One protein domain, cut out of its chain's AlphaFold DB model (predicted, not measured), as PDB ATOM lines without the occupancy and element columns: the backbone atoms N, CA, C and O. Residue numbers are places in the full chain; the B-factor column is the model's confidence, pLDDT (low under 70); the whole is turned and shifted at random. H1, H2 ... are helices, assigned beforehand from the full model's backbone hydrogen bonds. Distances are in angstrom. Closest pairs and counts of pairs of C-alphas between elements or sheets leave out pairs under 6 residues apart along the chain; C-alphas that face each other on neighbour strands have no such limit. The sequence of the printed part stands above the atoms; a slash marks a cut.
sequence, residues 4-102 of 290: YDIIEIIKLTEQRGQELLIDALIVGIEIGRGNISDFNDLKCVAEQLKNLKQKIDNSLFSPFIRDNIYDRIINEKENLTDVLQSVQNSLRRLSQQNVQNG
ATOM      1  N   TYR A   4       3.554   5.333  46.927       44.81
ATOM      2  CA  TYR A   4       2.887   6.402  46.190       44.81
ATOM      3  C   TYR A   4       3.362   7.812  46.588       44.81
ATOM      4  O   TYR A   4       3.600   8.643  45.715       44.81
ATOM      5  N   ASP A   5       3.585   8.057  47.884       42.41
ATOM      6  CA  ASP A   5       4.050   9.352  48.404       42.41
ATOM      7  C   ASP A   5       5.488   9.647  47.932       42.41
ATOM      8  O   ASP A   5       5.845  10.785  47.637       42.41
ATOM      9  N   ILE A   6       6.313   8.600  47.798       44.34
ATOM     10  CA  ILE A   6       7.689   8.684  47.282       44.34
ATOM     11  C   ILE A   6       7.687   9.033  45.785       44.34
ATOM     12  O   ILE A   6       8.463   9.878  45.343       44.34
ATOM     13  N   ILE A   7       6.790   8.421  45.005       50.66
ATOM     14  CA  ILE A   7       6.640   8.690  43.566       50.66
ATOM     15  C   ILE A   7       6.146  10.126  43.317       50.66
ATOM     16  O   ILE A   7       6.652  10.789  42.412       50.66
ATOM     17  N   GLU A   8       5.205  10.633  44.117       50.59
ATOM     18  CA  GLU A   8       4.734  12.029  44.057       50.59
ATOM     19  C   GLU A   8       5.856  13.037  44.340       50.59
ATOM     20  O   GLU A   8       6.072  13.960  43.555       50.59
ATOM     21  N   ILE A   9       6.629  12.828  45.411       44.16
ATOM     22  CA  ILE A   9       7.750  13.710  45.771       44.16
ATOM     23  C   ILE A   9       8.814  13.726  44.668       44.16
ATOM     24  O   ILE A   9       9.399  14.768  44.378       44.16
ATOM     25  N   ILE A  10       9.052  12.598  44.002       43.78
ATOM     26  CA  ILE A  10      10.082  12.510  42.964       43.78
ATOM     27  C   ILE A  10       9.583  13.005  41.602       43.78
ATOM     28  O   ILE A  10      10.375  13.571  40.846       43.78
ATOM     29  N   LYS A  11       8.280  12.935  41.302       47.75
ATOM     30  CA  LYS A  11       7.697  13.675  40.167       47.75
ATOM     31  C   LYS A  11       7.980  15.178  40.258       47.75
ATOM     32  O   LYS A  11       8.128  15.814  39.216       47.75
ATOM     33  N   LEU A  12       8.093  15.721  41.474       45.88
ATOM     34  CA  LEU A  12       8.445  17.122  41.727       45.88
ATOM     35  C   LEU A  12       9.953  17.407  41.624       45.88
ATOM     36  O   LEU A  12      10.347  18.568  41.509       45.88
ATOM     37  N   THR A  13      10.808  16.381  41.645       39.62
ATOM     38  CA  THR A  13      12.246  16.544  41.388       39.62
ATOM     39  C   THR A  13      12.509  16.642  39.883       39.62
ATOM     40  O   THR A  13      11.772  16.077  39.078       39.62
ATOM     41  N   GLU A  14      13.542  17.397  39.490       54.31
ATOM     42  CA  GLU A  14      13.925  17.608  38.086       54.31
ATOM     43  C   GLU A  14      14.018  16.292  37.282       54.31
ATOM     44  O   GLU A  14      14.160  15.211  37.845       54.31
ATOM     45  N   GLN A  15      14.042  16.394  35.950       58.78
ATOM     46  CA  GLN A  15      14.073  15.287  34.976       58.78
ATOM     47  C   GLN A  15      14.983  14.092  35.367       58.78
ATOM     48  O   GLN A  15      14.636  12.940  35.132       58.78
ATOM     49  N   ARG A  16      16.111  14.339  36.051       60.38
ATOM     50  CA  ARG A  16      17.023  13.292  36.552       60.38
ATOM     51  C   ARG A  16      16.449  12.403  37.661       60.38
ATOM     52  O   ARG A  16      16.808  11.229  37.706       60.38
ATOM     53  N   GLY A  17      15.627  12.942  38.559       62.28
ATOM     54  CA  GLY A  17      15.017  12.173  39.647       62.28
ATOM     55  C   GLY A  17      13.923  11.235  39.142       62.28
ATOM     56  O   GLY A  17      13.867  10.081  39.557       62.28
ATOM     57  N   GLN A  18      13.135  11.693  38.166       67.00
ATOM     58  CA  GLN A  18      12.144  10.859  37.477       67.00
ATOM     59  C   GLN A  18      12.807   9.681  36.746       67.00
ATOM     60  O   GLN A  18      12.364   8.548  36.892       67.00
ATOM     61  N   GLU A  19      13.907   9.920  36.027       69.88
ATOM     62  CA  GLU A  19      14.646   8.854  35.334       69.88
ATOM     63  C   GLU A  19      15.223   7.803  36.294       69.88
ATOM     64  O   GLU A  19      15.066   6.611  36.058       69.88
ATOM     65  N   LEU A  20      15.845   8.237  37.398       71.44
ATOM     66  CA  LEU A  20      16.395   7.323  38.410       71.44
ATOM     67  C   LEU A  20      15.319   6.423  39.023       71.44
ATOM     68  O   LEU A  20      15.583   5.260  39.318       71.44
ATOM     69  N   LEU A  21      14.111   6.954  39.211       72.50
ATOM     70  CA  LEU A  21      12.990   6.164  39.700       72.50
ATOM     71  C   LEU A  21      12.517   5.120  38.707       72.50
ATOM     72  O   LEU A  21      12.188   4.013  39.123       72.50
ATOM     73  N   ILE A  22      12.423   5.480  37.428       77.88
ATOM     74  CA  ILE A  22      11.958   4.539  36.412       77.88
ATOM     75  C   ILE A  22      12.971   3.401  36.274       77.88
ATOM     76  O   ILE A  22      12.578   2.236  36.276       77.88
ATOM     77  N   ASP A  23      14.268   3.722  36.273       79.19
ATOM     78  CA  ASP A  23      15.334   2.718  36.266       79.19
ATOM     79  C   ASP A  23      15.241   1.800  37.504       79.19
ATOM     80  O   ASP A  23      15.293   0.576  37.378       79.19
ATOM     81  N   ALA A  24      15.020   2.362  38.699       82.25
ATOM     82  CA  ALA A  24      14.846   1.584  39.929       82.25
ATOM     83  C   ALA A  24      13.577   0.710  39.920       82.25
ATOM     84  O   ALA A  24      13.607  -0.427  40.394       82.25
ATOM     85  N   LEU A  25      12.467   1.217  39.370       84.06
ATOM     86  CA  LEU A  25      11.212   0.477  39.229       84.06
ATOM     87  C   LEU A  25      11.396  -0.742  38.324       84.06
ATOM     88  O   LEU A  25      10.950  -1.831  38.670       84.06
ATOM     89  N   ILE A  26      12.073  -0.566  37.191       78.81
ATOM     90  CA  ILE A  26      12.337  -1.641  36.231       78.81
ATOM     91  C   ILE A  26      13.200  -2.732  36.850       78.81
ATOM     92  O   ILE A  26      12.848  -3.907  36.769       78.81
ATOM     93  N   VAL A  27      14.277  -2.350  37.535       79.81
ATOM     94  CA  VAL A  27      15.112  -3.302  38.276       79.81
ATOM     95  C   VAL A  27      14.282  -4.041  39.334       79.81
ATOM     96  O   VAL A  27      14.380  -5.259  39.451       79.81
ATOM     97  N   GLY A  28      13.415  -3.332  40.062       80.12
ATOM     98  CA  GLY A  28      12.513  -3.937  41.042       80.12
ATOM     99  C   GLY A  28      11.528  -4.944  40.435       80.12
ATOM    100  O   GLY A  28      11.305  -6.003  41.020       80.12
ATOM    101  N   ILE A  29      10.968  -4.648  39.256       81.12
ATOM    102  CA  ILE A  29      10.086  -5.566  38.514       81.12
ATOM    103  C   ILE A  29      10.840  -6.844  38.133       81.12
ATOM    104  O   ILE A  29      10.320  -7.939  38.340       81.12
ATOM    105  N   GLU A  30      12.063  -6.723  37.620       83.50
ATOM    106  CA  GLU A  30      12.859  -7.876  37.183       83.50
ATOM    107  C   GLU A  30      13.333  -8.750  38.353       83.50
ATOM    108  O   GLU A  30      13.314  -9.976  38.242       83.50
ATOM    109  N   ILE A  31      13.654  -8.148  39.505       80.94
ATOM    110  CA  ILE A  31      13.878  -8.890  40.757       80.94
ATOM    111  C   ILE A  31      12.603  -9.648  41.151       80.94
ATOM    112  O   ILE A  31      12.658 -10.841  41.440       80.94
ATOM    113  N   GLY A  32      11.439  -8.989  41.115       86.06
ATOM    114  CA  GLY A  32      10.152  -9.618  41.437       86.06
ATOM    115  C   GLY A  32       9.773 -10.770  40.498       86.06
ATOM    116  O   GLY A  32       9.067 -11.688  40.910       86.06
ATOM    117  N   ARG A  33      10.264 -10.749  39.253       88.88
ATOM    118  CA  ARG A  33      10.120 -11.837  38.270       88.88
ATOM    119  C   ARG A  33      11.133 -12.970  38.459       88.88
ATOM    120  O   ARG A  33      10.965 -14.017  37.843       88.88
ATOM    121  N   GLY A  34      12.161 -12.777  39.285       88.19
ATOM    122  CA  GLY A  34      13.258 -13.730  39.465       88.19
ATOM    123  C   GLY A  34      14.306 -13.700  38.346       88.19
ATOM    124  O   GLY A  34      15.140 -14.596  38.283       88.19
ATOM    125  N   ASN A  35      14.285 -12.681  37.479       85.50
ATOM    126  CA  ASN A  35      15.262 -12.515  36.396       85.50
ATOM    127  C   ASN A  35      16.601 -11.946  36.895       85.50
ATOM    128  O   ASN A  35      17.613 -12.065  36.213       85.50
ATOM    129  N   ILE A  36      16.595 -11.310  38.069       81.38
ATOM    130  CA  ILE A  36      17.783 -10.831  38.783       81.38
ATOM    131  C   ILE A  36      17.803 -11.573  40.112       81.38
ATOM    132  O   ILE A  36      16.963 -11.319  40.979       81.38
ATOM    133  N   SER A  37      18.728 -12.517  40.244       86.81
ATOM    134  CA  SER A  37      18.758 -13.449  41.371       86.81
ATOM    135  C   SER A  37      19.812 -13.082  42.411       86.81
ATOM    136  O   SER A  37      19.636 -13.356  43.601       86.81
ATOM    137  N   ASP A  38      20.882 -12.416  41.978       83.88
ATOM    138  CA  ASP A  38      22.006 -12.069  42.829       83.88
ATOM    139  C   ASP A  38      22.563 -10.655  42.575       83.88
ATOM    140  O   ASP A  38      22.064  -9.855  41.777       83.88
ATOM    141  N   PHE A  39      23.611 -10.315  43.327       68.44
ATOM    142  CA  PHE A  39      24.273  -9.018  43.237       68.44
ATOM    143  C   PHE A  39      25.041  -8.817  41.920       68.44
ATOM    144  O   PHE A  39      25.188  -7.679  41.466       68.44
ATOM    145  N   ASN A  40      25.539  -9.891  41.303       75.56
ATOM    146  CA  ASN A  40      26.268  -9.810  40.041       75.56
ATOM    147  C   ASN A  40      25.311  -9.490  38.889       75.56
ATOM    148  O   ASN A  40      25.623  -8.611  38.083       75.56
ATOM    149  N   ASP A  41      24.131 -10.114  38.869       73.06
ATOM    150  CA  ASP A  41      23.050  -9.813  37.924       73.06
ATOM    151  C   ASP A  41      22.646  -8.336  38.023       73.06
ATOM    152  O   ASP A  41      22.619  -7.607  37.028       73.06
ATOM    153  N   LEU A  42      22.411  -7.862  39.253       71.62
ATOM    154  CA  LEU A  42      22.046  -6.474  39.523       71.62
ATOM    155  C   LEU A  42      23.121  -5.498  39.031       71.62
ATOM    156  O   LEU A  42      22.808  -4.478  38.409       71.62
ATOM    157  N   LYS A  43      24.396  -5.806  39.297       71.19
ATOM    158  CA  LYS A  43      25.526  -4.988  38.851       71.19
ATOM    159  C   LYS A  43      25.604  -4.936  37.323       71.19
ATOM    160  O   LYS A  43      25.780  -3.851  36.771       71.19
ATOM    161  N   CYS A  44      25.429  -6.075  36.652       77.88
ATOM    162  CA  CYS A  44      25.417  -6.164  35.194       77.88
ATOM    163  C   CYS A  44      24.311  -5.284  34.590       77.88
ATOM    164  O   CYS A  44      24.583  -4.430  33.743       77.88
ATOM    165  N   VAL A  45      23.079  -5.409  35.090       74.50
ATOM    166  CA  VAL A  45      21.935  -4.602  34.639       74.50
ATOM    167  C   VAL A  45      22.176  -3.108  34.871       74.50
ATOM    168  O   VAL A  45      21.939  -2.290  33.978       74.50
ATOM    169  N   ALA A  46      22.697  -2.731  36.041       74.56
ATOM    170  CA  ALA A  46      23.001  -1.339  36.357       74.56
ATOM    171  C   ALA A  46      24.056  -0.743  35.407       74.56
ATOM    172  O   ALA A  46      23.912   0.397  34.952       74.56
ATOM    173  N   GLU A  47      25.100  -1.504  35.068       75.75
ATOM    174  CA  GLU A  47      26.114  -1.090  34.093       75.75
ATOM    175  C   GLU A  47      25.521  -0.938  32.683       75.75
ATOM    176  O   GLU A  47      25.803   0.052  32.003       75.75
ATOM    177  N   GLN A  48      24.640  -1.848  32.257       77.81
ATOM    178  CA  GLN A  48      23.967  -1.755  30.958       77.81
ATOM    179  C   GLN A  48      23.044  -0.531  30.861       77.81
ATOM    180  O   GLN A  48      23.113   0.206  29.871       77.81
ATOM    181  N   LEU A  49      22.230  -0.268  31.888       76.88
ATOM    182  CA  LEU A  49      21.359   0.912  31.948       76.88
ATOM    183  C   LEU A  49      22.173   2.210  31.960       76.88
ATOM    184  O   LEU A  49      21.862   3.148  31.224       76.88
ATOM    185  N   LYS A  50      23.270   2.253  32.728       78.12
ATOM    186  CA  LYS A  50      24.198   3.391  32.739       78.12
ATOM    187  C   LYS A  50      24.795   3.641  31.354       78.12
ATOM    188  O   LYS A  50      24.796   4.784  30.892       78.12
ATOM    189  N   ASN A  51      25.267   2.590  30.686       73.62
ATOM    190  CA  ASN A  51      25.837   2.685  29.344       73.62
ATOM    191  C   ASN A  51      24.799   3.177  28.332       73.62
ATOM    192  O   ASN A  51      25.103   4.063  27.536       73.62
ATOM    193  N   LEU A  52      23.569   2.660  28.386       72.25
ATOM    194  CA  LEU A  52      22.461   3.115  27.547       72.25
ATOM    195  C   LEU A  52      22.129   4.592  27.799       72.25
ATOM    196  O   LEU A  52      21.970   5.361  26.852       72.25
ATOM    197  N   LYS A  53      22.062   5.009  29.065       77.56
ATOM    198  CA  LYS A  53      21.795   6.399  29.443       77.56
ATOM    199  C   LYS A  53      22.869   7.342  28.923       77.56
ATOM    200  O   LYS A  53      22.533   8.329  28.280       77.56
ATOM    201  N   GLN A  54      24.142   7.015  29.131       70.50
ATOM    202  CA  GLN A  54      25.259   7.804  28.608       70.50
ATOM    203  C   GLN A  54      25.197   7.908  27.079       70.50
ATOM    204  O   GLN A  54      25.419   8.972  26.506       70.50
ATOM    205  N   LYS A  55      24.835   6.808  26.422       68.75
ATOM    206  CA  LYS A  55      24.628   6.730  24.979       68.75
ATOM    207  C   LYS A  55      23.489   7.657  24.501       68.75
ATOM    208  O   LYS A  55      23.677   8.386  23.530       68.75
ATOM    209  N   ILE A  56      22.356   7.704  25.203       67.69
ATOM    210  CA  ILE A  56      21.247   8.638  24.921       67.69
ATOM    211  C   ILE A  56      21.659  10.095  25.189       67.69
ATOM    212  O   ILE A  56      21.455  10.959  24.338       67.69
ATOM    213  N   ASP A  57      22.278  10.372  26.341       66.00
ATOM    214  CA  ASP A  57      22.681  11.723  26.761       66.00
ATOM    215  C   ASP A  57      23.703  12.341  25.791       66.00
ATOM    216  O   ASP A  57      23.632  13.529  25.468       66.00
ATOM    217  N   ASN A  58      24.601  11.519  25.244       62.69
ATOM    218  CA  ASN A  58      25.572  11.916  24.223       62.69
ATOM    219  C   ASN A  58      24.949  12.134  22.836       62.69
ATOM    220  O   ASN A  58      25.674  12.317  21.857       62.69
ATOM    221  N   SER A  59      23.613  12.142  22.745       59.06
ATOM    222  CA  SER A  59      22.850  12.349  21.512       59.06
ATOM    223  C   SER A  59      23.160  11.316  20.428       59.06
ATOM    224  O   SER A  59      22.900  11.582  19.264       59.06
ATOM    225  N   LEU A  60      23.718  10.157  20.797       55.66
ATOM    226  CA  LEU A  60      23.940   9.052  19.860       55.66
ATOM    227  C   LEU A  60      22.630   8.352  19.517       55.66
ATOM    228  O   LEU A  60      22.551   7.657  18.513       55.66
ATOM    229  N   PHE A  61      21.617   8.515  20.371       64.56
ATOM    230  CA  PHE A  61      20.345   7.833  20.240       64.56
ATOM    231  C   PHE A  61      19.172   8.735  20.582       64.56
ATOM    232  O   PHE A  61      19.276   9.694  21.350       64.56
ATOM    233  N   SER A  62      18.026   8.378  20.011       66.69
ATOM    234  CA  SER A  62      16.761   9.041  20.282       66.69
ATOM    235  C   SER A  62      16.363   8.883  21.758       66.69
ATOM    236  O   SER A  62      16.422   7.767  22.284       66.69
ATOM    237  N   PRO A  63      15.888   9.954  22.425       61.75
ATOM    238  CA  PRO A  63      15.366   9.864  23.788       61.75
ATOM    239  C   PRO A  63      14.179   8.890  23.903       61.75
ATOM    240  O   PRO A  63      13.993   8.289  24.956       61.75
ATOM    241  N   PHE A  64      13.447   8.650  22.807       69.94
ATOM    242  CA  PHE A  64      12.296   7.737  22.758       69.94
ATOM    243  C   PHE A  64      12.668   6.248  22.842       69.94
ATOM    244  O   PHE A  64      11.799   5.417  23.090       69.94
ATOM    245  N   ILE A  65      13.945   5.880  22.650       73.81
ATOM    246  CA  ILE A  65      14.384   4.480  22.827       73.81
ATOM    247  C   ILE A  65      14.117   4.020  24.257       73.81
ATOM    248  O   ILE A  65      13.785   2.861  24.489       73.81
ATOM    249  N   ARG A  66      14.236   4.940  25.215       75.56
ATOM    250  CA  ARG A  66      14.023   4.635  26.622       75.56
ATOM    251  C   ARG A  66      12.562   4.288  26.902       75.56
ATOM    252  O   ARG A  66      12.299   3.245  27.486       75.56
ATOM    253  N   ASP A  67      11.638   5.092  26.382       73.81
ATOM    254  CA  ASP A  67      10.198   4.850  26.514       73.81
ATOM    255  C   ASP A  67       9.794   3.502  25.902       73.81
ATOM    256  O   ASP A  67       9.023   2.761  26.501       73.81
ATOM    257  N   ASN A  68      10.377   3.137  24.754       77.00
ATOM    258  CA  ASN A  68      10.136   1.839  24.121       77.00
ATOM    259  C   ASN A  68      10.622   0.665  24.990       77.00
ATOM    260  O   ASN A  68       9.903  -0.313  25.161       77.00
ATOM    261  N   ILE A  69      11.818   0.771  25.580       81.25
ATOM    262  CA  ILE A  69      12.336  -0.253  26.502       81.25
ATOM    263  C   ILE A  69      11.393  -0.420  27.692       81.25
ATOM    264  O   ILE A  69      11.080  -1.539  28.092       81.25
ATOM    265  N   TYR A  70      10.930   0.697  28.247       82.19
ATOM    266  CA  TYR A  70      10.048   0.699  29.403       82.19
ATOM    267  C   TYR A  70       8.701   0.045  29.085       82.19
ATOM    268  O   TYR A  70       8.233  -0.785  29.863       82.19
ATOM    269  N   ASP A  71       8.119   0.356  27.929       78.38
ATOM    270  CA  ASP A  71       6.861  -0.226  27.459       78.38
ATOM    271  C   ASP A  71       6.958  -1.754  27.306       78.38
ATOM    272  O   ASP A  71       6.140  -2.494  27.858       78.38
ATOM    273  N   ARG A  72       8.035  -2.241  26.679       87.88
ATOM    274  CA  ARG A  72       8.282  -3.682  26.490       87.88
ATOM    275  C   ARG A  72       8.421  -4.437  27.812       87.88
ATOM    276  O   ARG A  72       7.896  -5.535  27.979       87.88
ATOM    277  N   ILE A  73       9.085  -3.843  28.800       81.62
ATOM    278  CA  ILE A  73       9.287  -4.497  30.102       81.62
ATOM    279  C   ILE A  73       8.011  -4.458  30.943       81.62
ATOM    280  O   ILE A  73       7.639  -5.464  31.556       81.62
ATOM    281  N   ILE A  74       7.346  -3.302  31.007       77.75
ATOM    282  CA  ILE A  74       6.203  -3.081  31.899       77.75
ATOM    283  C   ILE A  74       4.939  -3.719  31.320       77.75
ATOM    284  O   ILE A  74       4.270  -4.483  32.019       77.75
ATOM    285  N   ASN A  75       4.625  -3.432  30.055       81.94
ATOM    286  CA  ASN A  75       3.358  -3.807  29.432       81.94
ATOM    287  C   ASN A  75       3.456  -5.139  28.683       81.94
ATOM    288  O   ASN A  75       2.589  -5.995  28.859       81.94
ATOM    289  N   GLU A  76       4.528  -5.356  27.918       89.56
ATOM    290  CA  GLU A  76       4.711  -6.602  27.150       89.56
ATOM    291  C   GLU A  76       5.338  -7.731  27.983       89.56
ATOM    292  O   GLU A  76       5.305  -8.896  27.590       89.56
ATOM    293  N   LYS A  77       5.829  -7.402  29.186       90.81
ATOM    294  CA  LYS A  77       6.454  -8.331  30.139       90.81
ATOM    295  C   LYS A  77       7.673  -9.065  29.578       90.81
ATOM    296  O   LYS A  77       7.970 -10.180  30.006       90.81
ATOM    297  N   GLU A  78       8.390  -8.432  28.660       92.00
ATOM    298  CA  GLU A  78       9.666  -8.950  28.183       92.00
ATOM    299  C   GLU A  78      10.745  -8.900  29.278       92.00
ATOM    300  O   GLU A  78      10.689  -8.074  30.197       92.00
ATOM    301  N   ASN A  79      11.745  -9.777  29.161       91.81
ATOM    302  CA  ASN A  79      12.929  -9.777  30.015       91.81
ATOM    303  C   ASN A  79      13.818  -8.560  29.696       91.81
ATOM    304  O   ASN A  79      14.120  -8.285  28.532       91.81
ATOM    305  N   LEU A  80      14.262  -7.835  30.728       85.06
ATOM    306  CA  LEU A  80      15.057  -6.612  30.558       85.06
ATOM    307  C   LEU A  80      16.369  -6.862  29.806       85.06
ATOM    308  O   LEU A  80      16.735  -6.073  28.935       85.06
ATOM    309  N   THR A  81      17.072  -7.947  30.119       81.38
ATOM    310  CA  THR A  81      18.360  -8.279  29.497       81.38
ATOM    311  C   THR A  81      18.186  -8.543  28.004       81.38
ATOM    312  O   THR A  81      18.952  -8.021  27.190       81.38
ATOM    313  N   ASP A  82      17.129  -9.265  27.625       89.62
ATOM    314  CA  ASP A  82      16.802  -9.544  26.223       89.62
ATOM    315  C   ASP A  82      16.429  -8.266  25.461       89.62
ATOM    316  O   ASP A  82      16.912  -8.030  24.348       89.62
ATOM    317  N   VAL A  83      15.623  -7.394  26.078       87.62
ATOM    318  CA  VAL A  83      15.253  -6.088  25.513       87.62
ATOM    319  C   VAL A  83      16.499  -5.232  25.288       87.62
ATOM    320  O   VAL A  83      16.692  -4.701  24.190       87.62
ATOM    321  N   LEU A  84      17.377  -5.122  26.289       82.50
ATOM    322  CA  LEU A  84      18.615  -4.346  26.193       82.50
ATOM    323  C   LEU A  84      19.545  -4.899  25.111       82.50
ATOM    324  O   LEU A  84      20.067  -4.126  24.303       82.50
ATOM    325  N   GLN A  85      19.705  -6.221  25.034       85.56
ATOM    326  CA  GLN A  85      20.515  -6.871  24.005       85.56
ATOM    327  C   GLN A  85      19.934  -6.647  22.599       85.56
ATOM    328  O   GLN A  85      20.668  -6.342  21.655       85.56
ATOM    329  N   SER A  86      18.613  -6.755  22.447       88.31
ATOM    330  CA  SER A  86      17.895  -6.509  21.191       88.31
ATOM    331  C   SER A  86      18.062  -5.065  20.708       88.31
ATOM    332  O   SER A  86      18.373  -4.822  19.534       88.31
ATOM    333  N   VAL A  87      17.949  -4.101  21.625       83.38
ATOM    334  CA  VAL A  87      18.205  -2.684  21.346       83.38
ATOM    335  C   VAL A  87      19.656  -2.500  20.917       83.38
ATOM    336  O   VAL A  87      19.898  -1.958  19.842       83.38
ATOM    337  N   GLN A  88      20.630  -3.014  21.672       80.88
ATOM    338  CA  GLN A  88      22.048  -2.913  21.308       80.88
ATOM    339  C   GLN A  88      22.340  -3.489  19.914       80.88
ATOM    340  O   GLN A  88      23.043  -2.862  19.117       80.88
ATOM    341  N   ASN A  89      21.763  -4.644  19.582       82.00
ATOM    342  CA  ASN A  89      21.913  -5.266  18.268       82.00
ATOM    343  C   ASN A  89      21.290  -4.416  17.151       82.00
ATOM    344  O   ASN A  89      21.905  -4.235  16.099       82.00
ATOM    345  N   SER A  90      20.098  -3.866  17.380       82.06
ATOM    346  CA  SER A  90      19.425  -2.967  16.435       82.06
ATOM    347  C   SER A  90      20.253  -1.710  16.177       82.06
ATOM    348  O   SER A  90      20.453  -1.316  15.028       82.06
ATOM    349  N   LEU A  91      20.826  -1.136  17.235       74.62
ATOM    350  CA  LEU A  91      21.709   0.024  17.146       74.62
ATOM    351  C   LEU A  91      22.985  -0.292  16.356       74.62
ATOM    352  O   LEU A  91      23.386   0.493  15.498       74.62
ATOM    353  N   ARG A  92      23.585  -1.468  16.574       75.56
ATOM    354  CA  ARG A  92      24.763  -1.928  15.822       75.56
ATOM    355  C   ARG A  92      24.463  -2.148  14.334       75.56
ATOM    356  O   ARG A  92      25.308  -1.871  13.488       75.56
ATOM    357  N   ARG A  93      23.264  -2.629  13.990       76.88
ATOM    358  CA  ARG A  93      22.837  -2.785  12.587       76.88
ATOM    359  C   ARG A  93      22.622  -1.435  11.911       76.88
ATOM    360  O   ARG A  93      23.135  -1.220  10.814       76.88
ATOM    361  N   LEU A  94      21.920  -0.519  12.581       69.75
ATOM    362  CA  LEU A  94      21.739   0.851  12.098       69.75
ATOM    363  C   LEU A  94      23.089   1.528  11.877       69.75
ATOM    364  O   LEU A  94      23.285   2.190  10.858       69.75
ATOM    365  N   SER A  95      24.047   1.306  12.779       66.69
ATOM    366  CA  SER A  95      25.368   1.888  12.615       66.69
ATOM    367  C   SER A  95      26.093   1.345  11.384       66.69
ATOM    368  O   SER A  95      26.613   2.123  10.591       66.69
ATOM    369  N   GLN A  96      26.056   0.031  11.152       71.06
ATOM    370  CA  GLN A  96      26.646  -0.588   9.960       71.06
ATOM    371  C   GLN A  96      26.020  -0.079   8.652       71.06
ATOM    372  O   GLN A  96      26.751   0.240   7.714       71.06
ATOM    373  N   GLN A  97      24.693   0.062   8.595       70.69
ATOM    374  CA  GLN A  97      23.998   0.605   7.418       70.69
ATOM    375  C   GLN A  97      24.367   2.071   7.158       70.69
ATOM    376  O   GLN A  97      24.629   2.472   6.026       70.69
ATOM    377  N   ASN A  98      24.456   2.873   8.215       67.31
ATOM    378  CA  ASN A  98      24.799   4.286   8.111       67.31
ATOM    379  C   ASN A  98      26.253   4.517   7.642       67.31
ATOM    380  O   ASN A  98      26.518   5.532   6.999       67.31
ATOM    381  N   VAL A  99      27.187   3.586   7.908       68.56
ATOM    382  CA  VAL A  99      28.574   3.678   7.399       68.56
ATOM    383  C   VAL A  99      28.582   3.599   5.872       68.56
ATOM    384  O   VAL A  99      29.269   4.389   5.231       68.56
ATOM    385  N   GLN A 100      27.782   2.704   5.287       71.69
ATOM    386  CA  GLN A 100      27.694   2.545   3.831       71.69
ATOM    387  C   GLN A 100      27.063   3.765   3.147       71.69
ATOM    388  O   GLN A 100      27.439   4.111   2.032       71.69
ATOM    389  N   ASN A 101      26.156   4.457   3.839       77.75
ATOM    390  CA  ASN A 101      25.415   5.592   3.290       77.75
ATOM    391  C   ASN A 101      26.074   6.956   3.555       77.75
ATOM    392  O   ASN A 101      25.482   7.989   3.239       77.75
ATOM    393  N   GLY A 102      27.263   6.987   4.168       81.75
ATOM    394  CA  GLY A 102      27.925   8.240   4.537       81.75
ATOM    395  C   GLY A 102      27.061   9.095   5.467       81.75
ATOM    396  O   GLY A 102      26.948  10.304   5.267       81.75
TER     397      GLY A 102
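What this domain is: This is residues 4 to 102 of the 290 residues of the protein "RING-type domain-containing protein" of Paramecium tetraurelia (UniProt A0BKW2). The longest helix, H5, begins among three loosely packed helices, H2, H3 and H4, whose centres make a triangle, and runs out from them as an arm, its residues 92 to 100 sticking out freely. The short helix H1 folds back on the first part of H2, at the opposite end of the long axis from the tip of H5. The printed part has 99 residues, with five named helices in the order H1, H2, H3, H4, H5 and no named strand, and its class is all helix. It is only just compact, close to loose, with a radius of gyration of the C-alphas of 14.9 A, and it is elongated, spanning 50 by 32 by 24 A.

Where its parts are: H5 holds residues 80 to 100 and is 30.9 A long, from C-alpha 80 at (15.057, -6.612, 30.558) to C-alpha 100 at (27.694, 2.545, 3.831). H4 holds residues 64 to 74. H3 holds residues 39 to 57 and is 26.5 A long. H2 holds residues 15 to 32 and is 26.0 A long. H1 holds residues 4 to 11, 10.6 A in length, and begins with C-alpha 4 at (2.887, 6.402, 46.190).

How they stand to each other: H2, H3, H4 and H5 form an up-and-down bundle, each running against the one before it in the chain. H5 touches H4 with residues 80 to 84 alone; the closest C-alphas are those of Leu 80 and Ile 73, 6.2 A apart. This helical hairpin has a shallow tilt of 29 degrees, opposite ways. H5 is close to H3 but not clearly touching it, the closest C-alphas, Thr 81 and Val 45, being 7.3 A apart. H2 is the hub, touching three helices. With residue 26 alone it only just touches H4, with 3 pairs of C-alphas within 8 A; the closest C-alphas are those of Ile 26 and Ile 73, 7.4 A apart. H2 and H3, a helical hairpin, also only just touch, with 3 pairs within 8 A, the closest being Asp 23 and Leu 49 at 7.6 A; their tilt of 32 degrees is shallow, only just short of steep. H3 and H4 are near each other. H1 and H2 touch as a helical hairpin at a steep tilt of 39 degrees, with the C-alphas of Lys 11 and Gln 18 closest, 5.9 A apart. H1 is apart from H3, H4 and H5. Every O i to N i+4 pair is within hydrogen-bond range in H1, H2, H3 and H4; in H5 it is 16 of 17.

The domain as a whole: The C-alphas of Asp 5 and Gln 100, the two farthest apart, are 50.9 A from each other. Residues 92 to 102, of which 92 to 100 belong to H5, stand free; the body without them spans 35 by 33 by 24 A. The printed part has no cut, and no link is long. The mean pLDDT of the printed part is 73.2, and 31 residues are under 70, among them residues 4 to 19 and 55 to 64.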